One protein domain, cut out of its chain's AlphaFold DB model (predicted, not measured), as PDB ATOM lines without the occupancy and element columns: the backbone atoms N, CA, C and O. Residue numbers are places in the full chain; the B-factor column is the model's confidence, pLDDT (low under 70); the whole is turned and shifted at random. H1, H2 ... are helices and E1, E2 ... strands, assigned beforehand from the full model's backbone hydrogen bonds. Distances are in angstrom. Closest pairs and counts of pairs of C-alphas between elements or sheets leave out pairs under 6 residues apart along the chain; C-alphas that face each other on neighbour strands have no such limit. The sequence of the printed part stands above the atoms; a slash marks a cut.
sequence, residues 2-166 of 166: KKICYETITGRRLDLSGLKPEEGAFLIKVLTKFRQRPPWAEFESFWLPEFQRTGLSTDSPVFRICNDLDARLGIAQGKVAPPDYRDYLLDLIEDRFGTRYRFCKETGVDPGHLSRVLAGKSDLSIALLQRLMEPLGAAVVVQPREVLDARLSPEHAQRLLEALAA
ATOM      1  N   LYS A   2     368.477 370.735 436.735       56.94
ATOM      2  CA  LYS A   2     367.193 370.528 437.422       56.94
ATOM      3  C   LYS A   2     366.864 369.034 437.367       56.94
ATOM      4  O   LYS A   2     366.852 368.462 436.283       56.94
ATOM      5  N   LYS A   3     366.680 368.392 438.521       70.69
ATOM      6  CA  LYS A   3     366.343 366.966 438.591       70.69
ATOM      7  C   LYS A   3     364.948 366.779 437.998       70.69
ATOM      8  O   LYS A   3     363.988 367.300 438.565       70.69
ATOM      9  N   ILE A   4     364.845 366.123 436.841       84.12
ATOM     10  CA  ILE A   4     363.548 365.908 436.200       84.12
ATOM     11  C   ILE A   4     362.896 364.678 436.819       84.12
ATOM     12  O   ILE A   4     363.513 363.618 436.920       84.12
ATOM     13  N   CYS A   5     361.673 364.854 437.306       89.00
ATOM     14  CA  CYS A   5     360.967 363.851 438.082       89.00
ATOM     15  C   CYS A   5     359.512 363.772 437.633       89.00
ATOM     16  O   CYS A   5     358.887 364.800 437.375       89.00
ATOM     17  N   TYR A   6     358.994 362.552 437.560       91.88
ATOM     18  CA  TYR A   6     357.588 362.274 437.307       91.88
ATOM     19  C   TYR A   6     356.914 361.785 438.586       91.88
ATOM     20  O   TYR A   6     357.467 360.937 439.284       91.88
ATOM     21  N   GLU A   7     355.727 362.304 438.887       92.38
ATOM     22  CA  GLU A   7     354.915 361.878 440.025       92.38
ATOM     23  C   GLU A   7     353.713 361.047 439.543       92.38
ATOM     24  O   GLU A   7     352.909 361.507 438.729       92.38
ATOM     25  N   THR A   8     353.598 359.811 440.034       94.06
ATOM     26  CA  THR A   8     352.478 358.903 439.723       94.06
ATOM     27  C   THR A   8     351.189 359.325 440.445       94.06
ATOM     28  O   THR A   8     351.199 360.166 441.344       94.06
ATOM     29  N   ILE A   9     350.047 358.724 440.101       94.56
ATOM     30  CA  ILE A   9     348.748 358.934 440.772       94.56
ATOM     31  C   ILE A   9     348.797 358.619 442.274       94.56
ATOM     32  O   ILE A   9     348.080 359.229 443.072       94.56
ATOM     33  N   THR A  10     349.680 357.701 442.658       93.25
ATOM     34  CA  THR A  10     349.986 357.286 444.031       93.25
ATOM     35  C   THR A  10     351.060 358.153 444.706       93.25
ATOM     36  O   THR A  10     351.432 357.909 445.849       93.25
ATOM     37  N   GLY A  11     351.569 359.192 444.038       89.56
ATOM     38  CA  GLY A  11     352.574 360.102 444.594       89.56
ATOM     39  C   GLY A  11     354.011 359.565 444.583       89.56
ATOM     40  O   GLY A  11     354.905 360.218 445.129       89.56
ATOM     41  N   ARG A  12     354.272 358.401 443.967       90.44
ATOM     42  CA  ARG A  12     355.637 357.891 443.783       90.44
ATOM     43  C   ARG A  12     356.392 358.820 442.839       90.44
ATOM     44  O   ARG A  12     355.886 359.197 441.784       90.44
ATOM     45  N   ARG A  13     357.628 359.156 443.205       91.12
ATOM     46  CA  ARG A  13     358.507 360.039 442.433       91.12
ATOM     47  C   ARG A  13     359.540 359.234 441.662       91.12
ATOM     48  O   ARG A  13     360.416 358.615 442.254       91.12
ATOM     49  N   LEU A  14     359.445 359.265 440.339       91.75
ATOM     50  CA  LEU A  14     360.361 358.588 439.430       91.75
ATOM     51  C   LEU A  14     361.435 359.573 438.970       91.75
ATOM     52  O   LEU A  14     361.114 360.640 438.447       91.75
ATOM     53  N   ASP A  15     362.704 359.233 439.185       89.88
ATOM     54  CA  ASP A  15     363.842 360.009 438.690       89.88
ATOM     55  C   ASP A  15     364.067 359.710 437.209       89.88
ATOM     56  O   ASP A  15     364.299 358.563 436.831       89.88
ATOM     57  N   LEU A  16     363.993 360.748 436.378       90.06
ATOM     58  CA  LEU A  16     364.118 360.629 434.928       90.06
ATOM     59  C   LEU A  16     365.435 361.199 434.402       90.06
ATOM     60  O   LEU A  16     365.677 361.188 433.198       90.06
ATOM     61  N   SER A  17     366.312 361.666 435.294       87.06
ATOM     62  CA  SER A  17     367.612 362.225 434.906       87.06
ATOM     63  C   SER A  17     368.547 361.205 434.241       87.06
ATOM     64  O   SER A  17     369.453 361.604 433.515       87.06
ATOM     65  N   GLY A  18     368.318 359.909 434.471       86.25
ATOM     66  CA  GLY A  18     369.096 358.807 433.903       86.25
ATOM     67  C   GLY A  18     368.475 358.137 432.677       86.25
ATOM     68  O   GLY A  18     368.985 357.094 432.272       86.25
ATOM     69  N   LEU A  19     367.383 358.677 432.118       89.62
ATOM     70  CA  LEU A  19     366.746 358.073 430.946       89.62
ATOM     71  C   LEU A  19     367.681 358.104 429.739       89.62
ATOM     72  O   LEU A  19     368.258 359.139 429.392       89.62
ATOM     73  N   LYS A  20     367.777 356.967 429.058       91.50
ATOM     74  CA  LYS A  20     368.491 356.868 427.788       91.50
ATOM     75  C   LYS A  20     367.680 357.511 426.655       91.50
ATOM     76  O   LYS A  20     366.450 357.588 426.745       91.50
ATOM     77  N   PRO A  21     368.326 357.934 425.554       89.25
ATOM     78  CA  PRO A  21     367.627 358.530 424.415       89.25
ATOM     79  C   PRO A  21     366.487 357.662 423.861       89.25
ATOM     80  O   PRO A  21     365.417 358.182 423.546       89.25
ATOM     81  N   GLU A  22     366.677 356.343 423.787       91.25
ATOM     82  CA  GLU A  22     365.664 355.392 423.321       91.25
ATOM     83  C   GLU A  22     364.456 355.286 424.264       91.25
ATOM     84  O   GLU A  22     363.315 355.203 423.805       91.25
ATOM     85  N   GLU A  23     364.686 355.363 425.577       93.19
ATOM     86  CA  GLU A  23     363.634 355.362 426.597       93.19
ATOM     87  C   GLU A  23     362.814 356.654 426.515       93.19
ATOM     88  O   GLU A  23     361.580 356.618 426.529       93.19
ATOM     89  N   GLY A  24     363.492 357.793 426.345       90.88
ATOM     90  CA  GLY A  24     362.851 359.087 426.114       90.88
ATOM     91  C   GLY A  24     362.017 359.105 424.831       90.88
ATOM     92  O   GLY A  24     360.858 359.518 424.852       90.88
ATOM     93  N   ALA A  25     362.560 358.596 423.721       90.81
ATOM     94  CA  ALA A  25     361.843 358.505 422.449       90.81
ATOM     95  C   ALA A  25     360.589 357.620 422.549       90.81
ATOM     96  O   ALA A  25     359.529 357.971 422.020       90.81
ATOM     97  N   PHE A  26     360.680 356.499 423.269       94.62
ATOM     98  CA  PHE A  26     359.531 355.641 423.537       94.62
ATOM     99  C   PHE A  26     358.461 356.360 424.371       94.62
ATOM    100  O   PHE A  26     357.288 356.351 423.995       94.62
ATOM    101  N   LEU A  27     358.846 357.054 425.447       93.62
ATOM    102  CA  LEU A  27     357.901 357.830 426.257       93.62
ATOM    103  C   LEU A  27     357.215 358.941 425.452       93.62
ATOM    104  O   LEU A  27     356.012 359.145 425.606       93.62
ATOM    105  N   ILE A  28     357.926 359.609 424.538       91.62
ATOM    106  CA  ILE A  28     357.332 360.595 423.620       91.62
ATOM    107  C   ILE A  28     356.283 359.938 422.712       91.62
ATOM    108  O   ILE A  28     355.196 360.493 422.512       91.62
ATOM    109  N   LYS A  29     356.572 358.744 422.180       94.62
ATOM    110  CA  LYS A  29     355.628 357.973 421.359       94.62
ATOM    111  C   LYS A  29     354.365 357.615 422.154       94.62
ATOM    112  O   LYS A  29     353.254 357.834 421.662       94.62
ATOM    113  N   VAL A  30     354.524 357.129 423.386       95.50
ATOM    114  CA  VAL A  30     353.403 356.803 424.284       95.50
ATOM    115  C   VAL A  30     352.590 358.048 424.629       95.50
ATOM    116  O   VAL A  30     351.368 358.038 424.481       95.50
ATOM    117  N   LEU A  31     353.251 359.151 424.990       93.38
ATOM    118  CA  LEU A  31     352.600 360.423 425.301       93.38
ATOM    119  C   LEU A  31     351.809 360.971 424.107       93.38
ATOM    120  O   LEU A  31     350.707 361.490 424.273       93.38
ATOM    121  N   THR A  32     352.339 360.826 422.894       94.06
ATOM    122  CA  THR A  32     351.650 361.249 421.669       94.06
ATOM    123  C   THR A  32     350.334 360.499 421.486       94.06
ATOM    124  O   THR A  32     349.315 361.124 421.195       94.06
ATOM    125  N   LYS A  33     350.320 359.178 421.712       96.12
ATOM    126  CA  LYS A  33     349.078 358.392 421.686       96.12
ATOM    127  C   LYS A  33     348.154 358.771 422.846       96.12
ATOM    128  O   LYS A  33     346.964 358.964 422.626       96.12
ATOM    129  N   PHE A  34     348.694 358.943 424.050       96.06
ATOM    130  CA  PHE A  34     347.936 359.317 425.246       96.06
ATOM    131  C   PHE A  34     347.183 360.646 425.084       96.06
ATOM    132  O   PHE A  34     346.020 360.760 425.469       96.06
ATOM    133  N   ARG A  35     347.808 361.644 424.445       94.38
ATOM    134  CA  ARG A  35     347.195 362.954 424.150       94.38
ATOM    135  C   ARG A  35     345.937 362.866 423.292       94.38
ATOM    136  O   ARG A  35     345.070 363.725 423.411       94.38
ATOM    137  N   GLN A  36     345.812 361.826 422.470       95.75
ATOM    138  CA  GLN A  36     344.622 361.591 421.647       95.75
ATOM    139  C   GLN A  36     343.421 361.106 422.475       95.75
ATOM    140  O   GLN A  36     342.324 361.017 421.936       95.75
ATOM    141  N   ARG A  37     343.624 360.783 423.764       95.25
ATOM    142  CA  ARG A  37     342.626 360.187 424.667       95.25
ATOM    143  C   ARG A  37     341.890 358.998 424.032       95.25
ATOM    144  O   ARG A  37     340.658 358.990 424.016       95.25
ATOM    145  N   PRO A  38     342.617 358.005 423.487       97.56
ATOM    146  CA  PRO A  38     341.977 356.822 422.926       97.56
ATOM    147  C   PRO A  38     341.178 356.082 424.011       97.56
ATOM    148  O   PRO A  38     341.419 356.292 425.203       97.56
ATOM    149  N   PRO A  39     340.254 355.185 423.642       97.94
ATOM    150  CA  PRO A  39     339.663 354.250 424.593       97.94
ATOM    151  C   PRO A  39     340.742 353.524 425.407       97.94
ATOM    152  O   PRO A  39     341.768 353.121 424.858       97.94
ATOM    153  N   TRP A  40     340.515 353.349 426.711       97.19
ATOM    154  CA  TRP A  40     341.496 352.771 427.641       97.19
ATOM    155  C   TRP A  40     342.088 351.440 427.139       97.19
ATOM    156  O   TRP A  40     343.301 351.319 427.015       97.19
ATOM    157  N   ALA A  41     341.243 350.500 426.706       96.81
ATOM    158  CA  ALA A  41     341.693 349.211 426.173       96.81
ATOM    159  C   ALA A  41     342.544 349.330 424.888       96.81
ATOM    160  O   ALA A  41     343.446 348.523 424.659       96.81
ATOM    161  N   GLU A  42     342.283 350.335 424.043       98.00
ATOM    162  CA  GLU A  42     343.105 350.597 422.854       98.00
ATOM    163  C   GLU A  42     344.470 351.177 423.228       98.00
ATOM    164  O   GLU A  42     345.459 350.913 422.545       98.00
ATOM    165  N   PHE A  43     344.529 351.977 424.295       98.12
ATOM    166  CA  PHE A  43     345.785 352.512 424.799       98.12
ATOM    167  C   PHE A  43     346.680 351.397 425.336       98.12
ATOM    168  O   PHE A  43     347.825 351.291 424.893       98.12
ATOM    169  N   GLU A  44     346.145 350.537 426.208       96.50
ATOM    170  CA  GLU A  44     346.858 349.380 426.759       96.50
ATOM    171  C   GLU A  44     347.376 348.463 425.644       96.50
ATOM    172  O   GLU A  44     348.571 348.161 425.569       96.50
ATOM    173  N   SER A  45     346.493 348.111 424.703       97.50
ATOM    174  CA  SER A  45     346.826 347.264 423.548       97.50
ATOM    175  C   SER A  45     347.885 347.877 422.630       97.50
ATOM    176  O   SER A  45     348.547 347.160 421.881       97.50
ATOM    177  N   PHE A  46     348.054 349.200 422.666       98.12
ATOM    178  CA  PHE A  46     349.096 349.896 421.925       98.12
ATOM    179  C   PHE A  46     350.436 349.880 422.665       98.12
ATOM    180  O   PHE A  46     351.439 349.458 422.090       98.12
ATOM    181  N   TRP A  47     350.492 350.376 423.905       97.62
ATOM    182  CA  TRP A  47     351.784 350.636 424.547       97.62
ATOM    183  C   TRP A  47     352.430 349.358 425.081       97.62
ATOM    184  O   TRP A  47     353.654 349.250 425.039       97.62
ATOM    185  N   LEU A  48     351.641 348.385 425.553       97.38
ATOM    186  CA  LEU A  48     352.174 347.196 426.217       97.38
ATOM    187  C   LEU A  48     352.995 346.306 425.263       97.38
ATOM    188  O   LEU A  48     354.134 345.979 425.610       97.38
ATOM    189  N   PRO A  49     352.528 345.969 424.041       97.25
ATOM    190  CA  PRO A  49     353.348 345.220 423.088       97.25
ATOM    191  C   PRO A  49     354.575 346.006 422.613       97.25
ATOM    192  O   PRO A  49     355.637 345.432 422.389       97.25
ATOM    193  N   GLU A  50     354.451 347.327 422.460       96.38
ATOM    194  CA  GLU A  50     355.575 348.192 422.092       96.38
ATOM    195  C   GLU A  50     356.644 348.215 423.193       96.38
ATOM    196  O   GLU A  50     357.829 348.084 422.892       96.38
ATOM    197  N   PHE A  51     356.231 348.292 424.462       96.88
ATOM    198  CA  PHE A  51     357.123 348.198 425.613       96.88
ATOM    199  C   PHE A  51     357.837 346.845 425.655       96.88
ATOM    200  O   PHE A  51     359.053 346.802 425.818       96.88
ATOM    201  N   GLN A  52     357.123 345.734 425.451       95.31
ATOM    202  CA  GLN A  52     357.722 344.393 425.464       95.31
ATOM    203  C   GLN A  52     358.860 344.241 424.441       95.31
ATOM    204  O   GLN A  52     359.846 343.559 424.717       95.31
ATOM    205  N   ARG A  53     358.778 344.922 423.290       95.00
ATOM    206  CA  ARG A  53     359.845 344.926 422.270       95.00
ATOM    207  C   ARG A  53     361.107 345.681 422.691       95.00
ATOM    208  O   ARG A  53     362.151 345.470 422.084       95.00
ATOM    209  N   THR A  54     361.032 346.539 423.709       93.50
ATOM    210  CA  THR A  54     362.204 347.264 424.232       93.50
ATOM    211  C   THR A  54     363.137 346.373 425.054       93.50
ATOM    212  O   THR A  54     364.311 346.701 425.204       93.50
ATOM    213  N   GLY A  55     362.630 345.264 425.610       92.81
ATOM    214  CA  GLY A  55     363.373 344.411 426.544       92.81
ATOM    215  C   GLY A  55     363.631 345.042 427.921       92.81
ATOM    216  O   GLY A  55     364.382 344.475 428.714       92.81
ATOM    217  N   LEU A  56     363.037 346.203 428.220       93.00
ATOM    218  CA  LEU A  56     363.156 346.856 429.523       93.00
ATOM    219  C   LEU A  56     362.426 346.060 430.616       93.00
ATOM    220  O   LEU A  56     361.396 345.429 430.379       93.00
ATOM    221  N   SER A  57     362.943 346.131 431.845       93.25
ATOM    222  CA  SER A  57     362.280 345.547 433.017       93.25
ATOM    223  C   SER A  57     360.968 346.275 433.331       93.25
ATOM    224  O   SER A  57     360.882 347.499 433.199       93.25
ATOM    225  N   THR A  58     359.973 345.548 433.841       92.19
ATOM    226  CA  THR A  58     358.732 346.125 434.388       92.19
ATOM    227  C   THR A  58     358.976 347.013 435.612       92.19
ATOM    228  O   THR A  58     358.126 347.819 435.970       92.19
ATOM    229  N   ASP A  59     360.152 346.930 436.235       89.06
ATOM    230  CA  ASP A  59     360.553 347.858 437.298       89.06
ATOM    231  C   ASP A  59     361.091 349.198 436.774       89.06
ATOM    232  O   ASP A  59     361.305 350.118 437.566       89.06
ATOM    233  N   SER A  60     361.302 349.327 435.458       92.69
ATOM    234  CA  SER A  60     361.840 350.546 434.848       92.69
ATOM    235  C   SER A  60     360.910 351.755 435.047       92.69
ATOM    236  O   SER A  60     359.681 351.607 435.045       92.69
ATOM    237  N   PRO A  61     361.464 352.982 435.139       93.50
ATOM    238  CA  PRO A  61     360.659 354.204 435.160       93.50
ATOM    239  C   PRO A  61     359.713 354.301 433.959       93.50
ATOM    240  O   PRO A  61     358.578 354.742 434.104       93.50
ATOM    241  N   VAL A  62     360.154 353.829 432.788       95.25
ATOM    242  CA  VAL A  62     359.364 353.813 431.553       95.25
ATOM    243  C   VAL A  62     358.087 352.990 431.710       95.25
ATOM    244  O   VAL A  62     357.002 353.491 431.413       95.25
ATOM    245  N   PHE A  63     358.199 351.750 432.201       96.12
ATOM    246  CA  PHE A  63     357.031 350.897 432.428       96.12
ATOM    247  C   PHE A  63     356.069 351.531 433.429       96.12
ATOM    248  O   PHE A  63     354.867 351.596 433.179       96.12
ATOM    249  N   ARG A  64     356.606 352.052 434.541       95.19
ATOM    250  CA  ARG A  64     355.811 352.684 435.603       95.19
ATOM    251  C   ARG A  64     355.052 353.910 435.101       95.19
ATOM    252  O   ARG A  64     353.888 354.065 435.443       95.19
ATOM    253  N   ILE A  65     355.667 354.734 434.250       96.12
ATOM    254  CA  ILE A  65     354.984 355.863 433.603       96.12
ATOM    255  C   ILE A  65     353.870 355.365 432.679       96.12
ATOM    256  O   ILE A  65     352.769 355.894 432.737       96.12
ATOM    257  N   CYS A  66     354.116 354.351 431.846       97.12
ATOM    258  CA  CYS A  66     353.083 353.837 430.940       97.12
ATOM    259  C   CYS A  66     351.873 353.287 431.702       97.12
ATOM    260  O   CYS A  66     350.739 353.597 431.350       97.12
ATOM    261  N   ASN A  67     352.124 352.537 432.776       96.62
ATOM    262  CA  ASN A  67     351.088 352.002 433.654       96.62
ATOM    263  C   ASN A  67     350.299 353.128 434.348       96.62
ATOM    264  O   ASN A  67     349.075 353.101 434.409       96.62
ATOM    265  N   ASP A  68     350.992 354.175 434.800       97.00
ATOM    266  CA  ASP A  68     350.363 355.347 435.407       97.00
ATOM    267  C   ASP A  68     349.480 356.126 434.416       97.00
ATOM    268  O   ASP A  68     348.358 356.511 434.749       97.00
ATOM    269  N   LEU A  69     349.952 356.326 433.181       97.50
ATOM    270  CA  LEU A  69     349.153 356.921 432.107       97.50
ATOM    271  C   LEU A  69     347.908 356.077 431.822       97.50
ATOM    272  O   LEU A  69     346.805 356.615 431.744       97.50
ATOM    273  N   ASP A  70     348.074 354.763 431.707       97.56
ATOM    274  CA  ASP A  70     346.983 353.824 431.473       97.56
ATOM    275  C   ASP A  70     345.907 353.906 432.568       97.56
ATOM    276  O   ASP A  70     344.729 354.128 432.273       97.56
ATOM    277  N   ALA A  71     346.325 353.883 433.838       97.12
ATOM    278  CA  ALA A  71     345.437 354.036 434.985       97.12
ATOM    279  C   ALA A  71     344.692 355.381 434.972       97.12
ATOM    280  O   ALA A  71     343.474 355.410 435.151       97.12
ATOM    281  N   ARG A  72     345.379 356.501 434.703       97.69
ATOM    282  CA  ARG A  72     344.745 357.834 434.600       97.69
ATOM    283  C   ARG A  72     343.694 357.887 433.499       97.69
ATOM    284  O   ARG A  72     342.637 358.490 433.687       97.69
ATOM    285  N   LEU A  73     343.975 357.265 432.354       97.81
ATOM    286  CA  LEU A  73     343.028 357.184 431.245       97.81
ATOM    287  C   LEU A  73     341.806 356.347 431.625       97.81
ATOM    288  O   LEU A  73     340.675 356.786 431.415       97.81
ATOM    289  N   GLY A  74     342.033 355.175 432.221       97.75
ATOM    290  CA  GLY A  74     340.981 354.291 432.707       97.75
ATOM    291  C   GLY A  74     340.092 354.961 433.757       97.75
ATOM    292  O   GLY A  74     338.868 354.874 433.662       97.75
ATOM    293  N   ILE A  75     340.684 355.692 434.707       97.19
ATOM    294  CA  ILE A  75     339.960 356.470 435.725       97.19
ATOM    295  C   ILE A  75     339.119 357.564 435.063       97.19
ATOM    296  O   ILE A  75     337.921 357.661 435.327       97.19
ATOM    297  N   ALA A  76     339.708 358.351 434.156       96.81
ATOM    298  CA  ALA A  76     338.997 359.423 433.456       96.81
ATOM    299  C   ALA A  76     337.822 358.914 432.602       96.81
ATOM    300  O   ALA A  76     336.848 359.634 432.396       96.81
ATOM    301  N   GLN A  77     337.897 357.671 432.120       97.19
ATOM    302  CA  GLN A  77     336.839 357.014 431.346       97.19
ATOM    303  C   GLN A  77     335.874 356.177 432.205       97.19
ATOM    304  O   GLN A  77     334.995 355.507 431.658       97.19
ATOM    305  N   GLY A  78     336.035 356.175 433.535       96.88
ATOM    306  CA  GLY A  78     335.202 355.403 434.460       96.88
ATOM    307  C   GLY A  78     335.348 353.883 434.322       96.88
ATOM    308  O   GLY A  78     334.420 353.144 434.641       96.88
ATOM    309  N   LYS A  79     336.482 353.406 433.795       97.25
ATOM    310  CA  LYS A  79     336.792 351.978 433.604       97.25
ATOM    311  C   LYS A  79     337.646 351.394 434.722       97.25
ATOM    312  O   LYS A  79     337.592 350.191 434.954       97.25
ATOM    313  N   VAL A  80     338.402 352.243 435.410       96.12
ATOM    314  CA  VAL A  80     339.304 351.875 436.504       96.12
ATOM    315  C   VAL A  80     338.927 352.687 437.739       96.12
ATOM    316  O   VAL A  80     338.594 353.869 437.635       96.12
ATOM    317  N   ALA A  81     338.940 352.051 438.909       94.38
ATOM    318  CA  ALA A  81     338.699 352.746 440.166       94.38
ATOM    319  C   ALA A  81     339.888 353.665 440.509       94.38
ATOM    320  O   ALA A  81     341.037 353.278 440.286       94.38
ATOM    321  N   PRO A  82     339.650 354.864 441.068       94.75
ATOM    322  CA  PRO A  82     340.711 355.666 441.666       94.75
ATOM    323  C   PRO A  82     341.489 354.883 442.733       94.75
ATOM    324  O   PRO A  82     340.869 354.084 443.439       94.75
ATOM    325  N   PRO A  83     342.798 355.145 442.904       94.25
ATOM    326  CA  PRO A  83     343.584 354.499 443.945       94.25
ATOM    327  C   PRO A  83     343.042 354.840 445.336       94.25
ATOM    328  O   PRO A  83     342.654 355.985 445.607       94.25
ATOM    329  N   ASP A  84     343.065 353.858 446.229       93.38
ATOM    330  CA  ASP A  84     342.776 354.033 447.648       93.38
ATOM    331  C   ASP A  84     344.066 354.008 448.484       93.38
ATOM    332  O   ASP A  84     345.166 353.821 447.965       93.38
ATOM    333  N   TYR A  85     343.959 354.219 449.802       94.19
ATOM    334  CA  TYR A  85     345.124 354.311 450.694       94.19
ATOM    335  C   TYR A  85     346.062 353.091 450.639       94.19
ATOM    336  O   TYR A  85     347.240 353.221 450.974       94.19
ATOM    337  N   ARG A  86     345.562 351.914 450.247       95.38
ATOM    338  CA  ARG A  86     346.327 350.668 450.148       95.38
ATOM    339  C   ARG A  86     347.284 350.714 448.966       95.38
ATOM    340  O   ARG A  86     348.407 350.241 449.110       95.38
ATOM    341  N   ASP A  87     346.880 351.338 447.860       94.81
ATOM    342  CA  ASP A  87     347.738 351.547 446.690       94.81
ATOM    343  C   ASP A  87     348.905 352.484 447.040       94.81
ATOM    344  O   ASP A  87     350.067 352.165 446.791       94.81
ATOM    345  N   TYR A  88     348.611 353.599 447.727       94.69
ATOM    346  CA  TYR A  88     349.637 354.514 448.250       94.69
ATOM    347  C   TYR A  88     350.583 353.802 449.230       94.69
ATOM    348  O   TYR A  88     351.801 353.966 449.156       94.69
ATOM    349  N   LEU A  89     350.034 353.001 450.151       95.25
ATOM    350  CA  LEU A  89     350.815 352.250 451.133       95.25
ATOM    351  C   LEU A  89     351.746 351.236 450.457       95.25
ATOM    352  O   LEU A  89     352.913 351.145 450.835       95.25
ATOM    353  N   LEU A  90     351.244 350.485 449.474       94.50
ATOM    354  CA  LEU A  90     352.042 349.510 448.735       94.50
ATOM    355  C   LEU A  90     353.210 350.192 448.022       94.50
ATOM    356  O   LEU A  90     354.351 349.747 448.160       94.50
ATOM    357  N   ASP A  91     352.942 351.303 447.338       92.94
ATOM    358  CA  ASP A  91     353.978 352.040 446.623       92.94
ATOM    359  C   ASP A  91     355.046 352.617 447.549       92.94
ATOM    360  O   ASP A  91     356.236 352.526 447.244       92.94
ATOM    361  N   LEU A  92     354.650 353.156 448.704       94.62
ATOM    362  CA  LEU A  92     355.591 353.640 449.714       94.62
ATOM    363  C   LEU A  92     356.459 352.507 450.275       94.62
ATOM    364  O   LEU A  92     357.660 352.691 450.474       94.62
ATOM    365  N   ILE A  93     355.869 351.335 450.532       95.00
ATOM    366  CA  ILE A  93     356.597 350.161 451.029       95.00
ATOM    367  C   ILE A  93     357.638 349.706 450.008       95.00
ATOM    368  O   ILE A  93     358.787 349.449 450.373       95.00
ATOM    369  N   GLU A  94     357.259 349.601 448.738       92.06
ATOM    370  CA  GLU A  94     358.187 349.226 447.673       92.06
ATOM    371  C   GLU A  94     359.296 350.264 447.491       92.06
ATOM    372  O   GLU A  94     360.458 349.889 447.371       92.06
ATOM    373  N   ASP A  95     358.968 351.557 447.524       90.25
ATOM    374  CA  ASP A  95     359.945 352.638 447.357       90.25
ATOM    375  C   ASP A  95     360.962 352.699 448.510       90.25
ATOM    376  O   ASP A  95     362.155 352.908 448.292       90.25
ATOM    377  N   ARG A  96     360.515 352.490 449.756       92.62
ATOM    378  CA  ARG A  96     361.366 352.627 450.952       92.62
ATOM    379  C   ARG A  96     362.064 351.339 451.366       92.62
ATOM    380  O   ARG A  96     363.212 351.378 451.798       92.62
ATOM    381  N   PHE A  97     361.389 350.201 451.239       94.19
ATOM    382  CA  PHE A  97     361.876 348.913 451.741       94.19
ATOM    383  C   PHE A  97     362.159 347.908 450.619       94.19
ATOM    384  O   PHE A  97     362.749 346.854 450.870       94.19
ATOM    385  N   GLY A  98     361.745 348.181 449.380       91.75
ATOM    386  CA  GLY A  98     361.886 347.278 448.232       91.75
ATOM    387  C   GLY A  98     360.923 346.090 448.259       91.75
ATOM    388  O   GLY A  98     360.433 345.667 447.220       91.75
ATOM    389  N   THR A  99     360.623 345.535 449.439       92.69
ATOM    390  CA  THR A  99     359.703 344.403 449.587       92.69
ATOM    391  C   THR A  99     358.827 344.534 450.828       92.69
ATOM    392  O   THR A  99     359.268 344.994 451.884       92.69
ATOM    393  N   ARG A 100     357.602 344.003 450.733       94.88
ATOM    394  CA  ARG A 100     356.679 343.858 451.873       94.88
ATOM    395  C   ARG A 100     357.291 343.051 453.018       94.88
ATOM    396  O   ARG A 100     357.077 343.382 454.179       94.88
ATOM    397  N   TYR A 101     358.075 342.020 452.693       94.88
ATOM    398  CA  TYR A 101     358.776 341.207 453.687       94.88
ATOM    399  C   TYR A 101     359.767 342.042 454.505       94.88
ATOM    400  O   TYR A 101     359.730 341.994 455.733       94.88
ATOM    401  N   ARG A 102     360.617 342.837 453.836       95.69
ATOM    402  CA  ARG A 102     361.580 343.710 454.521       95.69
ATOM    403  C   ARG A 102     360.863 344.739 455.393       95.69
ATOM    404  O   ARG A 102     361.210 344.865 456.561       95.69
ATOM    405  N   PHE A 103     359.819 345.379 454.867       96.25
ATOM    406  CA  PHE A 103     358.991 346.304 455.641       96.25
ATOM    407  C   PHE A 103     358.428 345.660 456.912       96.25
ATOM    408  O   PHE A 103     358.610 346.202 457.997       96.25
ATOM    409  N   CYS A 104     357.809 344.479 456.812       95.44
ATOM    410  CA  CYS A 104     357.263 343.778 457.981       95.44
ATOM    411  C   CYS A 104     358.351 343.424 459.001       95.44
ATOM    412  O   CYS A 104     358.165 343.617 460.200       95.44
ATOM    413  N   LYS A 105     359.506 342.942 458.527       95.12
ATOM    414  CA  LYS A 105     360.639 342.572 459.382       95.12
ATOM    415  C   LYS A 105     361.196 343.770 460.157       95.12
ATOM    416  O   LYS A 105     361.544 343.615 461.321       95.12
ATOM    417  N   GLU A 106     361.294 344.932 459.519       93.94
ATOM    418  CA  GLU A 106     361.894 346.131 460.118       93.94
ATOM    419  C   GLU A 106     360.912 346.924 460.987       93.94
ATOM    420  O   GLU A 106     361.314 347.509 461.988       93.94
ATOM    421  N   THR A 107     359.621 346.915 460.648       91.56
ATOM    422  CA  THR A 107     358.587 347.670 461.384       91.56
ATOM    423  C   THR A 107     357.843 346.841 462.432       91.56
ATOM    424  O   THR A 107     357.091 347.394 463.232       91.56
ATOM    425  N   GLY A 108     358.019 345.515 462.431       91.81
ATOM    426  CA  GLY A 108     357.291 344.593 463.307       91.81
ATOM    427  C   GLY A 108     355.823 344.388 462.920       91.81
ATOM    428  O   GLY A 108     355.061 343.803 463.688       91.81
ATOM    429  N   VAL A 109     355.403 344.868 461.745       92.69
ATOM    430  CA  VAL A 109     354.055 344.630 461.216       92.69
ATOM    431  C   VAL A 109     353.880 343.154 460.890       92.69
ATOM    432  O   VAL A 109     354.714 342.557 460.213       92.69
ATOM    433  N   ASP A 110     352.760 342.574 461.324       94.25
ATOM    434  CA  ASP A 110     352.412 341.198 460.981       94.25
ATOM    435  C   ASP A 110     352.207 341.044 459.455       94.25
ATOM    436  O   ASP A 110     351.310 341.688 458.891       94.25
ATOM    437  N   PRO A 111     352.978 340.172 458.768       95.00
ATOM    438  CA  PRO A 111     352.845 339.966 457.326       95.00
ATOM    439  C   PRO A 111     351.453 339.480 456.908       95.00
ATOM    440  O   PRO A 111     350.960 339.852 455.840       95.00
ATOM    441  N   GLY A 112     350.807 338.656 457.744       95.62
ATOM    442  CA  GLY A 112     349.465 338.138 457.479       95.62
ATOM    443  C   GLY A 112     348.415 339.246 457.488       95.62
ATOM    444  O   GLY A 112     347.578 339.330 456.586       95.62
ATOM    445  N   HIS A 113     348.487 340.134 458.476       94.69
ATOM    446  CA  HIS A 113     347.621 341.293 458.597       94.69
ATOM    447  C   HIS A 113     347.843 342.281 457.452       94.69
ATOM    448  O   HIS A 113     346.866 342.655 456.803       94.69
ATOM    449  N   LEU A 114     349.095 342.632 457.133       95.31
ATOM    450  CA  LEU A 114     349.393 343.517 456.004       95.31
ATOM    451  C   LEU A 114     348.861 342.942 454.685       95.31
ATOM    452  O   LEU A 114     348.253 343.662 453.899       95.31
ATOM    453  N   SER A 115     349.036 341.639 454.457       95.56
ATOM    454  CA  SER A 115     348.513 340.963 453.267       95.56
ATOM    455  C   SER A 115     346.986 341.064 453.166       95.56
ATOM    456  O   SER A 115     346.460 341.390 452.103       95.56
ATOM    457  N   ARG A 116     346.259 340.856 454.275       96.44
ATOM    458  CA  ARG A 116     344.795 341.027 454.303       96.44
ATOM    459  C   ARG A 116     344.371 342.469 454.035       96.44
ATOM    460  O   ARG A 116     343.413 342.657 453.291       96.44
ATOM    461  N   VAL A 117     345.086 343.454 454.580       96.06
ATOM    462  CA  VAL A 117     344.814 344.878 454.331       96.06
ATOM    463  C   VAL A 117     344.978 345.208 452.856       96.06
ATOM    464  O   VAL A 117     344.049 345.729 452.250       96.06
ATOM    465  N   LEU A 118     346.120 344.852 452.263       95.19
ATOM    466  CA  LEU A 118     346.406 345.125 450.851       95.19
ATOM    467  C   LEU A 118     345.458 344.377 449.903       95.19
ATOM    468  O   LEU A 118     345.187 344.852 448.810       95.19
ATOM    469  N   ALA A 119     344.919 343.232 450.325       94.75
ATOM    470  CA  ALA A 119     343.900 342.494 449.582       94.75
ATOM    471  C   ALA A 119     342.464 343.014 449.807       94.75
ATOM    472  O   ALA A 119     341.517 342.362 449.366       94.75
ATOM    473  N   GLY A 120     342.277 344.109 450.553       94.50
ATOM    474  CA  GLY A 120     340.956 344.663 450.876       94.50
ATOM    475  C   GLY A 120     340.109 343.786 451.807       94.50
ATOM    476  O   GLY A 120     338.905 343.985 451.919       94.50
ATOM    477  N   LYS A 121     340.717 342.796 452.475       95.31
ATOM    478  CA  LYS A 121     340.041 341.862 453.398       95.31
ATOM    479  C   LYS A 121     340.007 342.361 454.843       95.31
ATOM    480  O   LYS A 121     339.386 341.728 455.693       95.31
ATOM    481  N   SER A 122     340.719 343.441 455.138       94.06
ATOM    482  CA  SER A 122     340.724 344.111 456.437       94.06
ATOM    483  C   SER A 122     341.122 345.573 456.273       94.06
ATOM    484  O   SER A 122     341.708 345.951 455.259       94.06
ATOM    485  N   ASP A 123     340.860 346.376 457.299       92.94
ATOM    486  CA  ASP A 123     341.244 347.782 457.339       92.94
ATOM    487  C   ASP A 123     342.224 348.080 458.464       92.94
ATOM    488  O   ASP A 123     342.206 347.448 459.522       92.94
ATOM    489  N   LEU A 124     343.073 349.076 458.227       91.81
ATOM    490  CA  LEU A 124     343.888 349.673 459.277       91.81
ATOM    491  C   LEU A 124     343.059 350.721 460.014       91.81
ATOM    492  O   LEU A 124     342.394 351.553 459.398       91.81
ATOM    493  N   SER A 125     343.156 350.741 461.343       92.25
ATOM    494  CA  SER A 125     342.714 351.919 462.085       92.25
ATOM    495  C   SER A 125     343.560 353.126 461.673       92.25
ATOM    496  O   SER A 125     344.737 352.977 461.342       92.25
ATOM    497  N   ILE A 126     342.993 354.335 461.739       92.88
ATOM    498  CA  ILE A 126     343.730 355.570 461.412       92.88
ATOM    499  C   ILE A 126     345.005 355.680 462.259       92.88
ATOM    500  O   ILE A 126     346.066 355.991 461.728       92.88
ATOM    501  N   ALA A 127     344.923 355.349 463.551       93.31
ATOM    502  CA  ALA A 127     346.071 355.368 464.454       93.31
ATOM    503  C   ALA A 127     347.175 354.388 464.020       93.31
ATOM    504  O   ALA A 127     348.356 354.721 464.076       93.31
ATOM    505  N   LEU A 128     346.807 353.183 463.567       91.06
ATOM    506  CA  LEU A 128     347.784 352.233 463.044       91.06
ATOM    507  C   LEU A 128     348.364 352.732 461.718       91.06
ATOM    508  O   LEU A 128     349.579 352.725 461.568       91.06
ATOM    509  N   LEU A 129     347.529 353.221 460.799       94.31
ATOM    510  CA  LEU A 129     347.982 353.774 459.524       94.31
ATOM    511  C   LEU A 129     348.997 354.905 459.734       94.31
ATOM    512  O   LEU A 129     350.066 354.865 459.137       94.31
ATOM    513  N   GLN A 130     348.718 355.858 460.628       94.19
ATOM    514  CA  GLN A 130     349.644 356.942 460.977       94.19
ATOM    515  C   GLN A 130     350.989 356.411 461.487       94.19
ATOM    516  O   GLN A 130     352.032 356.839 461.000       94.19
ATOM    517  N   ARG A 131     350.973 355.418 462.385       92.25
ATOM    518  CA  ARG A 131     352.199 354.769 462.876       92.25
ATOM    519  C   ARG A 131     352.978 354.057 461.771       92.25
ATOM    520  O   ARG A 131     354.201 354.025 461.824       92.25
ATOM    521  N   LEU A 132     352.296 353.484 460.775       92.50
ATOM    522  CA  LEU A 132     352.962 352.872 459.620       92.50
ATOM    523  C   LEU A 132     353.584 353.909 458.683       92.50
ATOM    524  O   LEU A 132     354.568 353.600 458.018       92.50
ATOM    525  N   MET A 133     353.023 355.120 458.617       94.62
ATOM    526  CA  MET A 133     353.537 356.185 457.755       94.62
ATOM    527  C   MET A 133     354.879 356.752 458.244       94.62
ATOM    528  O   MET A 133     355.701 357.133 457.413       94.62
ATOM    529  N   GLU A 134     355.142 356.751 459.555       92.69
ATOM    530  CA  GLU A 134     356.395 357.251 460.147       92.69
ATOM    531  C   GLU A 134     357.665 356.609 459.551       92.69
ATOM    532  O   GLU A 134     358.483 357.343 458.989       92.69
ATOM    533  N   PRO A 135     357.853 355.271 459.579       93.00
ATOM    534  CA  PRO A 135     359.030 354.638 458.980       93.00
ATOM    535  C   PRO A 135     359.062 354.745 457.447       93.00
ATOM    536  O   PRO A 135     360.110 354.545 456.840       93.00
ATOM    537  N   LEU A 136     357.934 355.075 456.807       93.38
ATOM    538  CA  LEU A 136     357.858 355.337 455.366       93.38
ATOM    539  C   LEU A 136     358.229 356.792 455.014       93.38
ATOM    540  O   LEU A 136     358.382 357.123 453.834       93.38
ATOM    541  N   GLY A 137     358.401 357.661 456.017       92.00
ATOM    542  CA  GLY A 137     358.620 359.094 455.820       92.00
ATOM    543  C   GLY A 137     357.416 359.784 455.178       92.00
ATOM    544  O   GLY A 137     357.587 360.691 454.365       92.00
ATOM    545  N   ALA A 138     356.209 359.311 455.489       93.75
ATOM    546  CA  ALA A 138     354.948 359.802 454.950       93.75
ATOM    547  C   ALA A 138     354.028 360.300 456.077       93.75
ATOM    548  O   ALA A 138     354.298 360.103 457.262       93.75
ATOM    549  N   ALA A 139     352.920 360.943 455.710       93.75
ATOM    550  CA  ALA A 139     351.896 361.376 456.653       93.75
ATOM    551  C   ALA A 139     350.500 361.228 456.042       93.75
ATOM    552  O   ALA A 139     350.311 361.411 454.839       93.75
ATOM    553  N   VAL A 140     349.513 360.933 456.889       92.81
ATOM    554  CA  VAL A 140     348.099 360.987 456.501       92.81
ATOM    555  C   VAL A 140     347.645 362.443 456.555       92.81
ATOM    556  O   VAL A 140     347.750 363.082 457.601       92.81
ATOM    557  N   VAL A 141     347.126 362.956 455.441       92.69
ATOM    558  CA  VAL A 141     346.628 364.333 455.321       92.69
ATOM    559  C   VAL A 141     345.181 364.341 454.840       92.69
ATOM    560  O   VAL A 141     344.768 363.482 454.062       92.69
ATOM    561  N   VAL A 142     344.409 365.331 455.288       92.62
ATOM    562  CA  VAL A 142     343.083 365.630 454.736       92.62
ATOM    563  C   VAL A 142     343.260 366.685 453.653       92.62
ATOM    564  O   VAL A 142     343.878 367.719 453.896       92.62
ATOM    565  N   GLN A 143     342.723 366.427 452.464       91.50
ATOM    566  CA  GLN A 143     342.807 367.335 451.322       91.50
ATOM    567  C   GLN A 143     341.439 367.483 450.640       91.50
ATOM    568  O   GLN A 143     340.646 366.537 450.681       91.50
ATOM    569  N   PRO A 144     341.156 368.633 450.000       94.81
ATOM    570  CA  PRO A 144     339.958 368.804 449.185       94.81
ATOM    571  C   PRO A 144     339.894 367.776 448.052       94.81
ATOM    572  O   PRO A 144     340.924 367.345 447.520       94.81
ATOM    573  N   ARG A 145     338.676 367.392 447.660       91.19
ATOM    574  CA  ARG A 145     338.464 366.370 446.627       91.19
ATOM    575  C   ARG A 145     338.996 366.821 445.267       91.19
ATOM    576  O   ARG A 145     339.566 366.019 444.536       91.19
ATOM    577  N   GLU A 146     338.917 368.112 444.985       93.50
ATOM    578  CA  GLU A 146     339.375 368.735 443.745       93.50
ATOM    579  C   GLU A 146     340.886 368.554 443.542       93.50
ATOM    580  O   GLU A 146     341.348 368.369 442.418       93.50
ATOM    581  N   VAL A 147     341.667 368.554 444.632       90.50
ATOM    582  CA  VAL A 147     343.118 368.301 444.588       90.50
ATOM    583  C   VAL A 147     343.396 366.853 444.190       90.50
ATOM    584  O   VAL A 147     344.287 366.594 443.377       90.50
ATOM    585  N   LEU A 148     342.616 365.911 444.731       89.56
ATOM    586  CA  LEU A 148     342.713 364.503 444.359       89.56
ATOM    587  C   LEU A 148     342.359 364.316 442.883       89.56
ATOM    588  O   LEU A 148     343.158 363.748 442.145       89.56
ATOM    589  N   ASP A 149     341.219 364.839 442.440       91.56
ATOM    590  CA  ASP A 149     340.753 364.678 441.061       91.56
ATOM    591  C   ASP A 149     341.734 365.314 440.059       91.56
ATOM    592  O   ASP A 149     342.085 364.703 439.047       91.56
ATOM    593  N   ALA A 150     342.283 366.491 440.382       92.00
ATOM    594  CA  ALA A 150     343.329 367.121 439.582       92.00
ATOM    595  C   ALA A 150     344.581 366.241 439.484       92.00
ATOM    596  O   ALA A 150     345.147 366.111 438.399       92.00
ATOM    597  N   ARG A 151     345.007 365.605 440.582       91.06
ATOM    598  CA  ARG A 151     346.148 364.677 440.572       91.06
ATOM    599  C   ARG A 151     345.859 363.407 439.787       91.06
ATOM    600  O   ARG A 151     346.797 362.888 439.209       91.06
ATOM    601  N   LEU A 152     344.627 362.907 439.748       93.19
ATOM    602  CA  LEU A 152     344.258 361.699 438.993       93.19
ATOM    603  C   LEU A 152     344.044 361.966 437.496       93.19
ATOM    604  O   LEU A 152     344.009 361.036 436.696       93.19
ATOM    605  N   SER A 153     343.920 363.234 437.113       93.75
ATOM    606  CA  SER A 153     343.606 363.628 435.744       93.75
ATOM    607  C   SER A 153     344.705 363.250 434.727       93.75
ATOM    608  O   SER A 153     345.905 363.315 435.040       93.75
ATOM    609  N   PRO A 154     344.336 362.898 433.482       94.25
ATOM    610  CA  PRO A 154     345.275 362.772 432.367       94.25
ATOM    611  C   PRO A 154     346.113 364.037 432.124       94.25
ATOM    612  O   PRO A 154     347.298 363.961 431.802       94.25
ATOM    613  N   GLU A 155     345.516 365.211 432.318       93.44
ATOM    614  CA  GLU A 155     346.136 366.522 432.108       93.44
ATOM    615  C   GLU A 155     347.301 366.767 433.075       93.44
ATOM    616  O   GLU A 155     348.278 367.438 432.735       93.44
ATOM    617  N   HIS A 156     347.230 366.223 434.292       90.81
ATOM    618  CA  HIS A 156     348.334 366.303 435.242       90.81
ATOM    619  C   HIS A 156     349.572 365.553 434.738       90.81
ATOM    620  O   HIS A 156     350.653 366.137 434.708       90.81
ATOM    621  N   ALA A 157     349.411 364.314 434.266       89.44
ATOM    622  CA  ALA A 157     350.524 363.547 433.709       89.44
ATOM    623  C   ALA A 157     351.114 364.188 432.448       89.44
ATOM    624  O   ALA A 157     352.335 364.230 432.297       89.44
ATOM    625  N   GLN A 158     350.269 364.739 431.569       88.62
ATOM    626  CA  GLN A 158     350.731 365.444 430.369       88.62
ATOM    627  C   GLN A 158     351.646 366.616 430.723       88.62
ATOM    628  O   GLN A 158     352.743 366.699 430.183       88.62
ATOM    629  N   ARG A 159     351.251 367.460 431.685       87.75
ATOM    630  CA  ARG A 159     352.078 368.593 432.135       87.75
ATOM    631  C   ARG A 159     353.422 368.151 432.716       87.75
ATOM    632  O   ARG A 159     354.435 368.793 432.454       87.75
ATOM    633  N   LEU A 160     353.437 367.064 433.491       83.12
ATOM    634  CA  LEU A 160     354.674 366.520 434.060       83.12
ATOM    635  C   LEU A 160     355.624 366.002 432.977       83.12
ATOM    636  O   LEU A 160     356.827 366.236 433.061       83.12
ATOM    637  N   LEU A 161     355.094 365.325 431.955       80.31
ATOM    638  CA  LEU A 161     355.912 364.795 430.864       80.31
ATOM    639  C   LEU A 161     356.315 365.866 429.845       80.31
ATOM    640  O   LEU A 161     357.384 365.779 429.255       80.31
ATOM    641  N   GLU A 162     355.511 366.907 429.648       79.88
ATOM    642  CA  GLU A 162     355.877 368.055 428.808       79.88
ATOM    643  C   GLU A 162     357.059 368.829 429.380       79.88
ATOM    644  O   GLU A 162     357.930 369.257 428.627       79.88
ATOM    645  N   ALA A 163     357.151 368.914 430.707       70.25
ATOM    646  CA  ALA A 163     358.318 369.465 431.381       70.25
ATOM    647  C   ALA A 163     359.608 368.636 431.182       70.25
ATOM    648  O   ALA A 163     360.676 369.121 431.547       70.25
ATOM    649  N   LEU A 164     359.537 367.412 430.630       65.00
ATOM    650  CA  LEU A 164     360.715 366.622 430.223       65.00
ATOM    651  C   LEU A 164     361.208 366.953 428.812       65.00
ATOM    652  O   LEU A 164     362.363 366.680 428.504       65.00
ATOM    653  N   ALA A 165     360.328 367.456 427.942       58.12
ATOM    654  CA  ALA A 165     360.627 367.699 426.530       58.12
ATOM    655  C   ALA A 165     361.096 369.141 426.241       58.12
ATOM    656  O   ALA A 165     361.422 369.444 425.094       58.12
ATOM    657  N   ALA A 166     361.100 370.008 427.260       57.66
ATOM    658  CA  ALA A 166     361.508 371.415 427.215       57.66
ATOM    659  C   ALA A 166     362.853 371.627 427.923       57.66
ATOM    660  O   ALA A 166     363.654 372.440 427.412       57.66
TER     661      ALA A 166
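AT A GLANCE: This is residues 2 to 166 of the 166 residues of an uncharacterized protein of Acidobacteria bacterium (UniProt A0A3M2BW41). The model has two lobes: an up-and-down bundle of H1, H2, H3 and H9, each helix running against the one before it in the chain, with the small hairpin E1 and E2 beside H3 and H9, and a second group in which H5, H6 and H7 are set round H4. Residues 77 to 84 lead from the first lobe to the second, and residues 137 to 144 lead back to H8, which is followed by H9. The printed part has 165 residues, with two named strands and then nine named helices, in the order E1, E2, H1 to H9; the two strands are antiparallel, and the class is mostly helix. The whole is compact, with a radius of gyration of the C-alphas of 17.0 A, and spans 44 by 32 by 31 A.

HOW THE PARTS SIT: Begin at E1, residues 5 to 7, and E2, residues 13 to 15: this hairpin is antiparallel at 156 degrees, and across it N 6 and O 14 are 3.0 A apart and N 14 and O 6 2.8 A apart, both within hydrogen-bond range. Go on to H1, residues 21 to 35, and H2, residues 40 to 52, a helical hairpin that only just touches, with 3 pairs of C-alphas within 8 A, the closest those of Val 30 and Trp 47 at 6.4 A. H3, residues 61 to 76, is the hub, touching four helices. It forms a helical hairpin with H2 at a shallow tilt of 8 degrees, opposite ways, the closest C-alphas being those of Trp 40 and Gly 74, 5.3 A apart. It touches H1 at a shallow tilt of 4 degrees, the same way, closest at the C-alphas of Glu 23 and Val 62, 6.7 A apart. H4, residues 85 to 97, is apart from H3. H5, residues 100 to 107, touches H4 only at the corner, closest at the C-alphas of Phe 97 and Phe 103, 5.5 A apart. H6, residues 111 to 118, touches H4 at a steep tilt of 46 degrees, opposite ways, with the C-alphas of Arg 86 and Leu 118 closest at 5.6 A. H7, residues 126 to 136, only just touches H4, with 3 pairs of C-alphas within 8 A, the closest those of Arg 96 and Leu 136 at 6.3 A. H8, residues 145 to 152, only just touches H3, also with 3 such pairs, closest at the C-alphas of Arg 72 and Leu 152, 5.9 A apart. H9, residues 154 to 165, touches H3 at a shallow tilt of 29 degrees, opposite ways, closest at the C-alphas of Arg 72 and Pro 154, 5.4 A apart; the closest C-alphas of E1 and H9 are those of Tyr 6 and Leu 160, 6.1 A apart. Every O i to N i+4 pair is within hydrogen-bond range in H1, H3, H4, H5, H6 and H8, against 7 of 9 in H2, 5 of 7 in H7 and 6 of 8 in H9.

IN THESE COORDINATES: Find C-alpha 5 at (360.967, 363.851, 438.082), where E1 begins. H1 measures 20.9 A from first to last C-alpha, and H2 18.4 A. H3 starts at C-alpha 61, (360.659, 354.204, 435.160), and runs 22.3 A. H4 measures 17.6 A and H7 15.4 A. H9 runs 17.1 A and ends at C-alpha 165, (360.627, 367.699, 426.530).

THE WHOLE: Look for the two C-alphas farthest apart at Gln 36 and Gly 108, 46.7 A. The printed part has no cut, and no link is long. Residues 142 to 147, of which 145 to 147 belong to H8, stand free. The mean pLDDT of the printed part is 92.5; it is under 70 at residue 2 and at residues 164 to 166.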